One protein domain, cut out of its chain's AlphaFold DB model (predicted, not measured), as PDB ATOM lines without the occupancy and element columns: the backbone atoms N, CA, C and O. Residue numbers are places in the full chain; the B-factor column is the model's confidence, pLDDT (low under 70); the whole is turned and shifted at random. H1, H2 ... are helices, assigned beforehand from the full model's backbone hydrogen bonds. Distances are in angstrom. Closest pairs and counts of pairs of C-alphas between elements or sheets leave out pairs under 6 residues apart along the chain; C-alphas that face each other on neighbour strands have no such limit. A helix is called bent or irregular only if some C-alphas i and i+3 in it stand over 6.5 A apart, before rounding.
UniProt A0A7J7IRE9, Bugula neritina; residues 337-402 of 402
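This is residues 337 to 402 of the 402 residues of a protein of Bugula neritina (UniProt A0A7J7IRE9). Two long helices, H1 and H2, meet near one end as a V, and the short helix H3 folds back into the open mouth between their two arms. Contacts are few: H1 and H2 touch only near the corner of the V, and residues 385 to 390 stick out free at the far end of H2. The printed part has 66 residues with three named helices, in the order H1, H2, H3 along the chain, and no named strand; the class is all helix. The whole is loose, with a radius of gyration of the C-alphas of 14.3 A, and it is only just flat, with spans of 42 by 28 by 12 A.

Start at the first printed residue and read along H1, residues 337 to 359, into H2, residues 362 to 386. The two form a helical hairpin: they touch, run opposite ways and stand at a steep tilt of 42 degrees. H1 touches H2 with residues 352 to 359 alone, and H2 touches H1 with residues 362 to 369 alone; look there for their closest C-alphas, those of Trp 356 and Thr 365, 5.8 A apart. Further on comes H3, residues 394 to 400, close to H2 but not clearly touching it; their closest C-alphas, those of Val 376 and Leu 400, are 6.7 A apart. H2 and H3 run opposite ways at a steep tilt of 39 degrees. H1 and H3 are near each other, with 5 pairs of C-alphas within 10 A and no pair within 8 A. In the backbones of H2 and H3, every O i to N i+4 pair is within hydrogen-bond range; in H1, 17 of 19 are.

Find C-alpha 337 at (133.382, 184.193, 160.596); from there H1 runs 32.9 A to C-alpha 359 at (164.630, 194.366, 161.255). H2, the longest helix with 25 residues, runs 34.8 A from Val 362 to Val 386. It is neither bent nor irregular, but only just: C-alphas 383 and 386 are 6.0 A apart. H3 has seven residues, from Phe 394 to Leu 400, and ends with C-alpha 400 at (141.882, 191.749, 152.442).

The two C-alphas farthest apart are those of Glu 360 and Glu 390, 42.3 A. The printed part has no cut and ends at Trp 402, the chain's last residue; its C-alpha is 14.7 A from that of Leu 337. The link from H1 to H2 is tight, with 2 residues, and that from H2 to H3 is short, with 7. The mean pLDDT of the printed part is 84.9, and residues 397 to 402 are under 70.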
ATOM      1  N   LEU A 337     132.562 183.074 161.079       86.94
ATOM      2  CA  LEU A 337     133.382 184.193 160.596       86.94
ATOM      3  C   LEU A 337     134.000 184.983 161.754       86.94
ATOM      4  O   LEU A 337     135.180 185.327 161.717       86.94
ATOM      5  N   THR A 338     133.223 185.234 162.809       84.75
ATOM      6  CA  THR A 338     133.716 185.945 163.997       84.75
ATOM      7  C   THR A 338     134.791 185.141 164.732       84.75
ATOM      8  O   THR A 338     135.802 185.699 165.161       84.75
ATOM      9  N   SER A 339     134.608 183.823 164.848       88.25
ATOM     10  CA  SER A 339     135.617 182.924 165.422       88.25
ATOM     11  C   SER A 339     136.917 182.926 164.606       88.25
ATOM     12  O   SER A 339     138.010 182.955 165.173       88.25
ATOM     13  N   ASP A 340     136.822 182.950 163.279       89.44
ATOM     14  CA  ASP A 340     137.988 182.908 162.394       89.44
ATOM     15  C   ASP A 340     138.815 184.203 162.409       89.44
ATOM     16  O   ASP A 340     140.043 184.150 162.289       89.44
ATOM     17  N   ILE A 341     138.190 185.360 162.674       87.00
ATOM     18  CA  ILE A 341     138.905 186.631 162.895       87.00
ATOM     19  C   ILE A 341     139.942 186.495 164.025       87.00
ATOM     20  O   ILE A 341     141.021 187.087 163.947       87.00
ATOM     21  N   CYS A 342     139.678 185.672 165.049       88.00
ATOM     22  CA  CYS A 342     140.638 185.425 166.125       88.00
ATOM     23  C   CYS A 342     141.907 184.728 165.607       88.00
ATOM     24  O   CYS A 342     143.020 185.139 165.947       88.00
ATOM     25  N   TRP A 343     141.767 183.716 164.749       90.12
ATOM     26  CA  TRP A 343     142.906 183.006 164.159       90.12
ATOM     27  C   TRP A 343     143.711 183.891 163.209       90.12
ATOM     28  O   TRP A 343     144.943 183.866 163.236       90.12
ATOM     29  N   ILE A 344     143.031 184.731 162.427       88.44
ATOM     30  CA  ILE A 344     143.685 185.731 161.574       88.44
ATOM     31  C   ILE A 344     144.479 186.727 162.429       88.44
ATOM     32  O   ILE A 344     145.634 187.020 162.122       88.44
ATOM     33  N   SER A 345     143.903 187.206 163.536       88.31
ATOM     34  CA  SER A 345     144.598 188.136 164.433       88.31
ATOM     35  C   SER A 345     145.875 187.525 165.023       88.31
ATOM     36  O   SER A 345     146.908 188.191 165.089       88.31
ATOM     37  N   LEU A 346     145.842 186.231 165.365       92.25
ATOM     38  CA  LEU A 346     147.011 185.491 165.833       92.25
ATOM     39  C   LEU A 346     148.094 185.410 164.744       92.25
ATOM     40  O   LEU A 346     149.268 185.650 165.027       92.25
ATOM     41  N   ALA A 347     147.708 185.109 163.501       91.38
ATOM     42  CA  ALA A 347     148.635 185.048 162.373       91.38
ATOM     43  C   ALA A 347     149.309 186.406 162.107       91.38
ATOM     44  O   ALA A 347     150.528 186.464 161.940       91.38
ATOM     45  N   LEU A 348     148.546 187.503 162.160       89.38
ATOM     46  CA  LEU A 348     149.074 188.858 161.995       89.38
ATOM     47  C   LEU A 348     150.124 189.196 163.064       89.38
ATOM     48  O   LEU A 348     151.180 189.740 162.742       89.38
ATOM     49  N   VAL A 349     149.879 188.827 164.326       91.88
ATOM     50  CA  VAL A 349     150.850 189.025 165.416       91.88
ATOM     51  C   VAL A 349     152.149 188.273 165.133       91.88
ATOM     52  O   VAL A 349     153.228 188.843 165.287       91.88
ATOM     53  N   VAL A 350     152.072 187.024 164.667       94.50
ATOM     54  CA  VAL A 350     153.262 186.234 164.315       94.50
ATOM     55  C   VAL A 350     154.059 186.895 163.188       94.50
ATOM     56  O   VAL A 350     155.281 186.994 163.288       94.50
ATOM     57  N   VAL A 351     153.394 187.408 162.149       92.44
ATOM     58  CA  VAL A 351     154.065 188.130 161.052       92.44
ATOM     59  C   VAL A 351     154.779 189.380 161.569       92.44
ATOM     60  O   VAL A 351     155.950 189.591 161.258       92.44
ATOM     61  N   VAL A 352     154.118 190.178 162.411       91.31
ATOM     62  CA  VAL A 352     154.723 191.373 163.020       91.31
ATOM     63  C   VAL A 352     155.944 191.006 163.871       91.31
ATOM     64  O   VAL A 352     156.969 191.685 163.791       91.31
ATOM     65  N   LEU A 353     155.885 189.904 164.629       92.62
ATOM     66  CA  LEU A 353     157.023 189.398 165.404       92.62
ATOM     67  C   LEU A 353     158.200 188.988 164.507       92.62
ATOM     68  O   LEU A 353     159.343 189.312 164.824       92.62
ATOM     69  N   ILE A 354     157.943 188.328 163.373       94.00
ATOM     70  CA  ILE A 354     158.992 187.947 162.413       94.00
ATOM     71  C   ILE A 354     159.661 189.191 161.817       94.00
ATOM     72  O   ILE A 354     160.890 189.260 161.773       94.00
ATOM     73  N   ILE A 355     158.877 190.196 161.403       92.38
ATOM     74  CA  ILE A 355     159.417 191.464 160.882       92.38
ATOM     75  C   ILE A 355     160.253 192.159 161.965       92.38
ATOM     76  O   ILE A 355     161.295 192.743 161.662       92.38
ATOM     77  N   TRP A 356     159.836 192.077 163.230       94.62
ATOM     78  CA  TRP A 356     160.574 192.675 164.340       94.62
ATOM     79  C   TRP A 356     161.908 191.987 164.586       94.62
ATOM     80  O   TRP A 356     162.930 192.668 164.652       94.62
ATOM     81  N   ILE A 357     161.927 190.657 164.616       95.50
ATOM     82  CA  ILE A 357     163.170 189.890 164.739       95.50
ATOM     83  C   ILE A 357     164.102 190.171 163.552       95.50
ATOM     84  O   ILE A 357     165.302 190.319 163.745       95.50
ATOM     85  N   TYR A 358     163.565 190.291 162.334       95.88
ATOM     86  CA  TYR A 358     164.368 190.528 161.131       95.88
ATOM     87  C   TYR A 358     164.976 191.936 161.059       95.88
ATOM     88  O   TYR A 358     166.129 192.098 160.669       95.88
ATOM     89  N   THR A 359     164.192 192.965 161.383       94.06
ATOM     90  CA  THR A 359     164.630 194.366 161.255       94.06
ATOM     91  C   THR A 359     165.376 194.882 162.483       94.06
ATOM     92  O   THR A 359     165.931 195.978 162.420       94.06
ATOM     93  N   GLU A 360     165.332 194.148 163.603       93.75
ATOM     94  CA  GLU A 360     165.859 194.528 164.924       93.75
ATOM     95  C   GLU A 360     165.411 195.929 165.401       93.75
ATOM     96  O   GLU A 360     165.982 196.512 166.322       93.75
ATOM     97  N   SER A 361     164.360 196.490 164.791       94.94
ATOM     98  CA  SER A 361     163.929 197.870 164.993       94.94
ATOM     99  C   SER A 361     162.414 197.970 165.135       94.94
ATOM    100  O   SER A 361     161.644 197.772 164.191       94.94
ATOM    101  N   VAL A 362     161.976 198.365 166.330       91.12
ATOM    102  CA  VAL A 362     160.556 198.605 166.644       91.12
ATOM    103  C   VAL A 362     159.976 199.750 165.800       91.12
ATOM    104  O   VAL A 362     158.800 199.748 165.452       91.12
ATOM    105  N   PHE A 363     160.801 200.726 165.413       92.56
ATOM    106  CA  PHE A 363     160.340 201.861 164.613       92.56
ATOM    107  C   PHE A 363     159.993 201.454 163.177       92.56
ATOM    108  O   PHE A 363     158.940 201.830 162.661       92.56
ATOM    109  N   ILE A 364     160.857 200.659 162.536       91.06
ATOM    110  CA  ILE A 364     160.640 200.208 161.154       91.06
ATOM    111  C   ILE A 364     159.430 199.274 161.100       91.06
ATOM    112  O   ILE A 364     158.564 199.445 160.247       91.06
ATOM    113  N   THR A 365     159.319 198.346 162.051       93.19
ATOM    114  CA  THR A 365     158.177 197.421 162.132       93.19
ATOM    115  C   THR A 365     156.848 198.140 162.297       93.19
ATOM    116  O   THR A 365     155.924 197.896 161.520       93.19
ATOM    117  N   PHE A 366     156.767 199.096 163.225       90.94
ATOM    118  CA  PHE A 366     155.579 199.925 163.403       90.94
ATOM    119  C   PHE A 366     155.204 200.681 162.119       90.94
ATOM    120  O   PHE A 366     154.053 200.634 161.678       90.94
ATOM    121  N   MET A 367     156.176 201.323 161.462       90.94
ATOM    122  CA  MET A 367     155.938 202.029 160.198       90.94
ATOM    123  C   MET A 367     155.450 201.092 159.083       90.94
ATOM    124  O   MET A 367     154.528 201.440 158.348       90.94
ATOM    125  N   THR A 368     156.000 199.880 158.974       90.94
ATOM    126  CA  THR A 368     155.528 198.900 157.981       90.94
ATOM    127  C   THR A 368     154.120 198.378 158.276       90.94
ATOM    128  O   THR A 368     153.299 198.310 157.363       90.94
ATOM    129  N   CYS A 369     153.797 198.090 159.541       89.44
ATOM    130  CA  CYS A 369     152.476 197.605 159.941       89.44
ATOM    131  C   CYS A 369     151.388 198.665 159.714       89.44
ATOM    132  O   CYS A 369     150.324 198.364 159.174       89.44
ATOM    133  N   THR A 370     151.660 199.918 160.089       87.81
ATOM    134  CA  THR A 370     150.739 201.035 159.827       87.81
ATOM    135  C   THR A 370     150.564 201.273 158.329       87.81
ATOM    136  O   THR A 370     149.436 201.437 157.879       87.81
ATOM    137  N   SER A 371     151.637 201.189 157.533       90.12
ATOM    138  CA  SER A 371     151.545 201.270 156.072       90.12
ATOM    139  C   SER A 371     150.643 200.181 155.484       90.12
ATOM    140  O   SER A 371     149.808 200.493 154.638       90.12
ATOM    141  N   MET A 372     150.770 198.925 155.925       89.75
ATOM    142  CA  MET A 372     149.901 197.827 155.478       89.75
ATOM    143  C   MET A 372     148.432 198.099 155.832       89.75
ATOM    144  O   MET A 372     147.572 198.084 154.951       89.75
ATOM    145  N   ALA A 373     148.147 198.465 157.086       87.69
ATOM    146  CA  ALA A 373     146.791 198.805 157.518       87.69
ATOM    147  C   ALA A 373     146.196 199.966 156.699       87.69
ATOM    148  O   ALA A 373     145.049 199.909 156.255       87.69
ATOM    149  N   PHE A 374     146.991 201.003 156.432       89.31
ATOM    150  CA  PHE A 374     146.562 202.150 155.639       89.31
ATOM    151  C   PHE A 374     146.281 201.800 154.180       89.31
ATOM    152  O   PHE A 374     145.343 202.355 153.612       89.31
ATOM    153  N   THR A 375     147.017 200.861 153.578       91.88
ATOM    154  CA  THR A 375     146.705 200.398 152.216       91.88
ATOM    155  C   THR A 375     145.367 199.668 152.137       91.88
ATOM    156  O   THR A 375     144.598 199.930 151.212       91.88
ATOM    157  N   VAL A 376     145.040 198.830 153.127       87.62
ATOM    158  CA  VAL A 376     143.742 198.136 153.196       87.62
ATOM    159  C   VAL A 376     142.607 199.140 153.376       87.62
ATOM    160  O   VAL A 376     141.619 199.095 152.644       87.62
ATOM    161  N   ILE A 377     142.770 200.097 154.293       86.88
ATOM    162  CA  ILE A 377     141.753 201.124 154.542       86.88
ATOM    163  C   ILE A 377     141.557 202.000 153.304       86.88
ATOM    164  O   ILE A 377     140.423 202.220 152.889       86.88
ATOM    165  N   LEU A 378     142.637 202.458 152.667       88.75
ATOM    166  CA  LEU A 378     142.544 203.260 151.450       88.75
ATOM    167  C   LEU A 378     141.865 202.473 150.321       88.75
ATOM    168  O   LEU A 378     140.963 203.004 149.677       88.75
ATOM    169  N   SER A 379     142.217 201.201 150.134       89.31
ATOM    170  CA  SER A 379     141.549 200.322 149.168       89.31
ATOM    171  C   SER A 379     140.042 200.211 149.440       89.31
ATOM    172  O   SER A 379     139.235 200.408 148.530       89.31
ATOM    173  N   TYR A 380     139.642 200.013 150.700       86.06
ATOM    174  CA  TYR A 380     138.231 199.973 151.099       86.06
ATOM    175  C   TYR A 380     137.510 201.311 150.863       86.06
ATOM    176  O   TYR A 380     136.376 201.331 150.382       86.06
ATOM    177  N   THR A 381     138.167 202.444 151.131       86.31
ATOM    178  CA  THR A 381     137.590 203.775 150.869       86.31
ATOM    179  C   THR A 381     137.348 203.992 149.375       86.31
ATOM    180  O   THR A 381     136.284 204.465 148.982       86.31
ATOM    181  N   LEU A 382     138.298 203.592 148.523       88.25
ATOM    182  CA  LEU A 382     138.150 203.674 147.073       88.25
ATOM    183  C   LEU A 382     137.024 202.753 146.590       88.25
ATOM    184  O   LEU A 382     136.212 203.159 145.760       88.25
ATOM    185  N   TYR A 383     136.923 201.548 147.155       87.25
ATOM    186  CA  TYR A 383     135.854 200.597 146.859       87.25
ATOM    187  C   TYR A 383     134.456 201.176 147.109       87.25
ATOM    188  O   TYR A 383     133.590 201.117 146.236       87.25
ATOM    189  N   GLN A 384     134.254 201.788 148.277       84.81
ATOM    190  CA  GLN A 384     132.954 202.323 148.678       84.81
ATOM    191  C   GLN A 384     132.633 203.669 148.013       84.81
ATOM    192  O   GLN A 384     131.532 203.854 147.501       84.81
ATOM    193  N   PHE A 385     133.578 204.616 147.990       86.44
ATOM    194  CA  PHE A 385     133.295 205.994 147.564       86.44
ATOM    195  C   PHE A 385     133.604 206.281 146.103       86.44
ATOM    196  O   PHE A 385     132.915 207.096 145.502       86.44
ATOM    197  N   VAL A 386     134.642 205.666 145.530       89.00
ATOM    198  CA  VAL A 386     135.006 205.923 144.127       89.00
ATOM    199  C   VAL A 386     134.235 204.992 143.207       89.00
ATOM    200  O   VAL A 386     133.672 205.444 142.212       89.00
ATOM    201  N   PHE A 387     134.182 203.701 143.541       88.44
ATOM    202  CA  PHE A 387     133.486 202.713 142.718       88.44
ATOM    203  C   PHE A 387     132.001 202.552 143.064       88.44
ATOM    204  O   PHE A 387     131.285 201.928 142.283       88.44
ATOM    205  N   HIS A 388     131.528 203.128 144.178       84.81
ATOM    206  CA  HIS A 388     130.127 203.053 144.613       84.81
ATOM    207  C   HIS A 388     129.580 201.618 144.652       84.81
ATOM    208  O   HIS A 388     128.435 201.356 144.280       84.81
ATOM    209  N   ILE A 389     130.411 200.665 145.086       83.38
ATOM    210  CA  ILE A 389     129.999 199.267 145.182       83.38
ATOM    211  C   ILE A 389     129.418 199.027 146.576       83.38
ATOM    212  O   ILE A 389     130.143 198.865 147.553       83.38
ATOM    213  N   GLU A 390     128.087 198.998 146.650       74.69
ATOM    214  CA  GLU A 390     127.334 198.812 147.901       74.69
ATOM    215  C   GLU A 390     127.486 197.404 148.499       74.69
ATOM    216  O   GLU A 390     127.318 197.216 149.701       74.69
ATOM    217  N   TYR A 391     127.806 196.407 147.671       73.94
ATOM    218  CA  TYR A 391     127.855 195.001 148.070       73.94
ATOM    219  C   TYR A 391     129.274 194.567 148.386       73.94
ATOM    220  O   TYR A 391     130.159 194.712 147.549       73.94
ATOM    221  N   PHE A 392     129.480 193.955 149.547       75.31
ATOM    222  CA  PHE A 392     130.784 193.450 149.947       75.31
ATOM    223  C   PHE A 392     130.732 191.935 150.145       75.31
ATOM    224  O   PHE A 392     130.103 191.441 151.076       75.31
ATOM    225  N   LEU A 393     131.381 191.185 149.251       77.00
ATOM    226  CA  LEU A 393     131.419 189.724 149.343       77.00
ATOM    227  C   LEU A 393     132.316 189.284 150.505       77.00
ATOM    228  O   LEU A 393     133.449 189.753 150.639       77.00
ATOM    229  N   PHE A 394     131.861 188.287 151.270       73.31
ATOM    230  CA  PHE A 394     132.657 187.696 152.353       73.31
ATOM    231  C   PHE A 394     133.998 187.116 151.855       73.31
ATOM    232  O   PHE A 394     134.984 187.101 152.587       73.31
ATOM    233  N   SER A 395     134.076 186.671 150.596       72.00
ATOM    234  CA  SER A 395     135.318 186.150 150.008       72.00
ATOM    235  C   SER A 395     136.402 187.224 149.860       72.00
ATOM    236  O   SER A 395     137.585 186.928 150.017       72.00
ATOM    237  N   ILE A 396     136.008 188.478 149.612       70.00
ATOM    238  CA  ILE A 396     136.918 189.627 149.507       70.00
ATOM    239  C   ILE A 396     137.384 190.055 150.902       70.00
ATOM    240  O   ILE A 396     138.549 190.404 151.075       70.00
ATOM    241  N   TYR A 397     136.513 189.959 151.913       63.00
ATOM    242  CA  TYR A 397     136.886 190.176 153.314       63.00
ATOM    243  C   TYR A 397     138.057 189.285 153.741       63.00
ATOM    244  O   TYR A 397     139.029 189.768 154.316       63.00
ATOM    245  N   TRP A 398     137.997 187.996 153.391       54.50
ATOM    246  CA  TRP A 398     139.050 187.032 153.711       54.50
ATOM    247  C   TRP A 398     140.374 187.325 152.992       54.50
ATOM    248  O   TRP A 398     141.443 187.125 153.560       54.50
ATOM    249  N   GLN A 399     140.311 187.825 151.755       56.31
ATOM    250  CA  GLN A 399     141.497 188.186 150.971       56.31
ATOM    251  C   GLN A 399     142.126 189.523 151.379       56.31
ATOM    252  O   GLN A 399     143.305 189.709 151.127       56.31
ATOM    253  N   LEU A 400     141.369 190.450 151.975       54.09
ATOM    254  CA  LEU A 400     141.882 191.749 152.442       54.09
ATOM    255  C   LEU A 400     142.529 191.687 153.835       54.09
ATOM    256  O   LEU A 400     143.215 192.627 154.233       54.09
ATOM    257  N   LEU A 401     142.272 190.616 154.586       53.88
ATOM    258  CA  LEU A 401     142.847 190.354 155.909       53.88
ATOM    259  C   LEU A 401     144.172 189.560 155.857       53.88
ATOM    260  O   LEU A 401     144.770 189.323 156.907       53.88
ATOM    261  N   TRP A 402     144.625 189.194 154.654       37.31
ATOM    262  CA  TRP A 402     145.939 188.632 154.317       37.31
ATOM    263  C   TRP A 402     146.699 189.602 153.412       37.31
ATOM    264  O   TRP A 402     147.946 189.641 153.521       37.31
TER     265      TRP A 402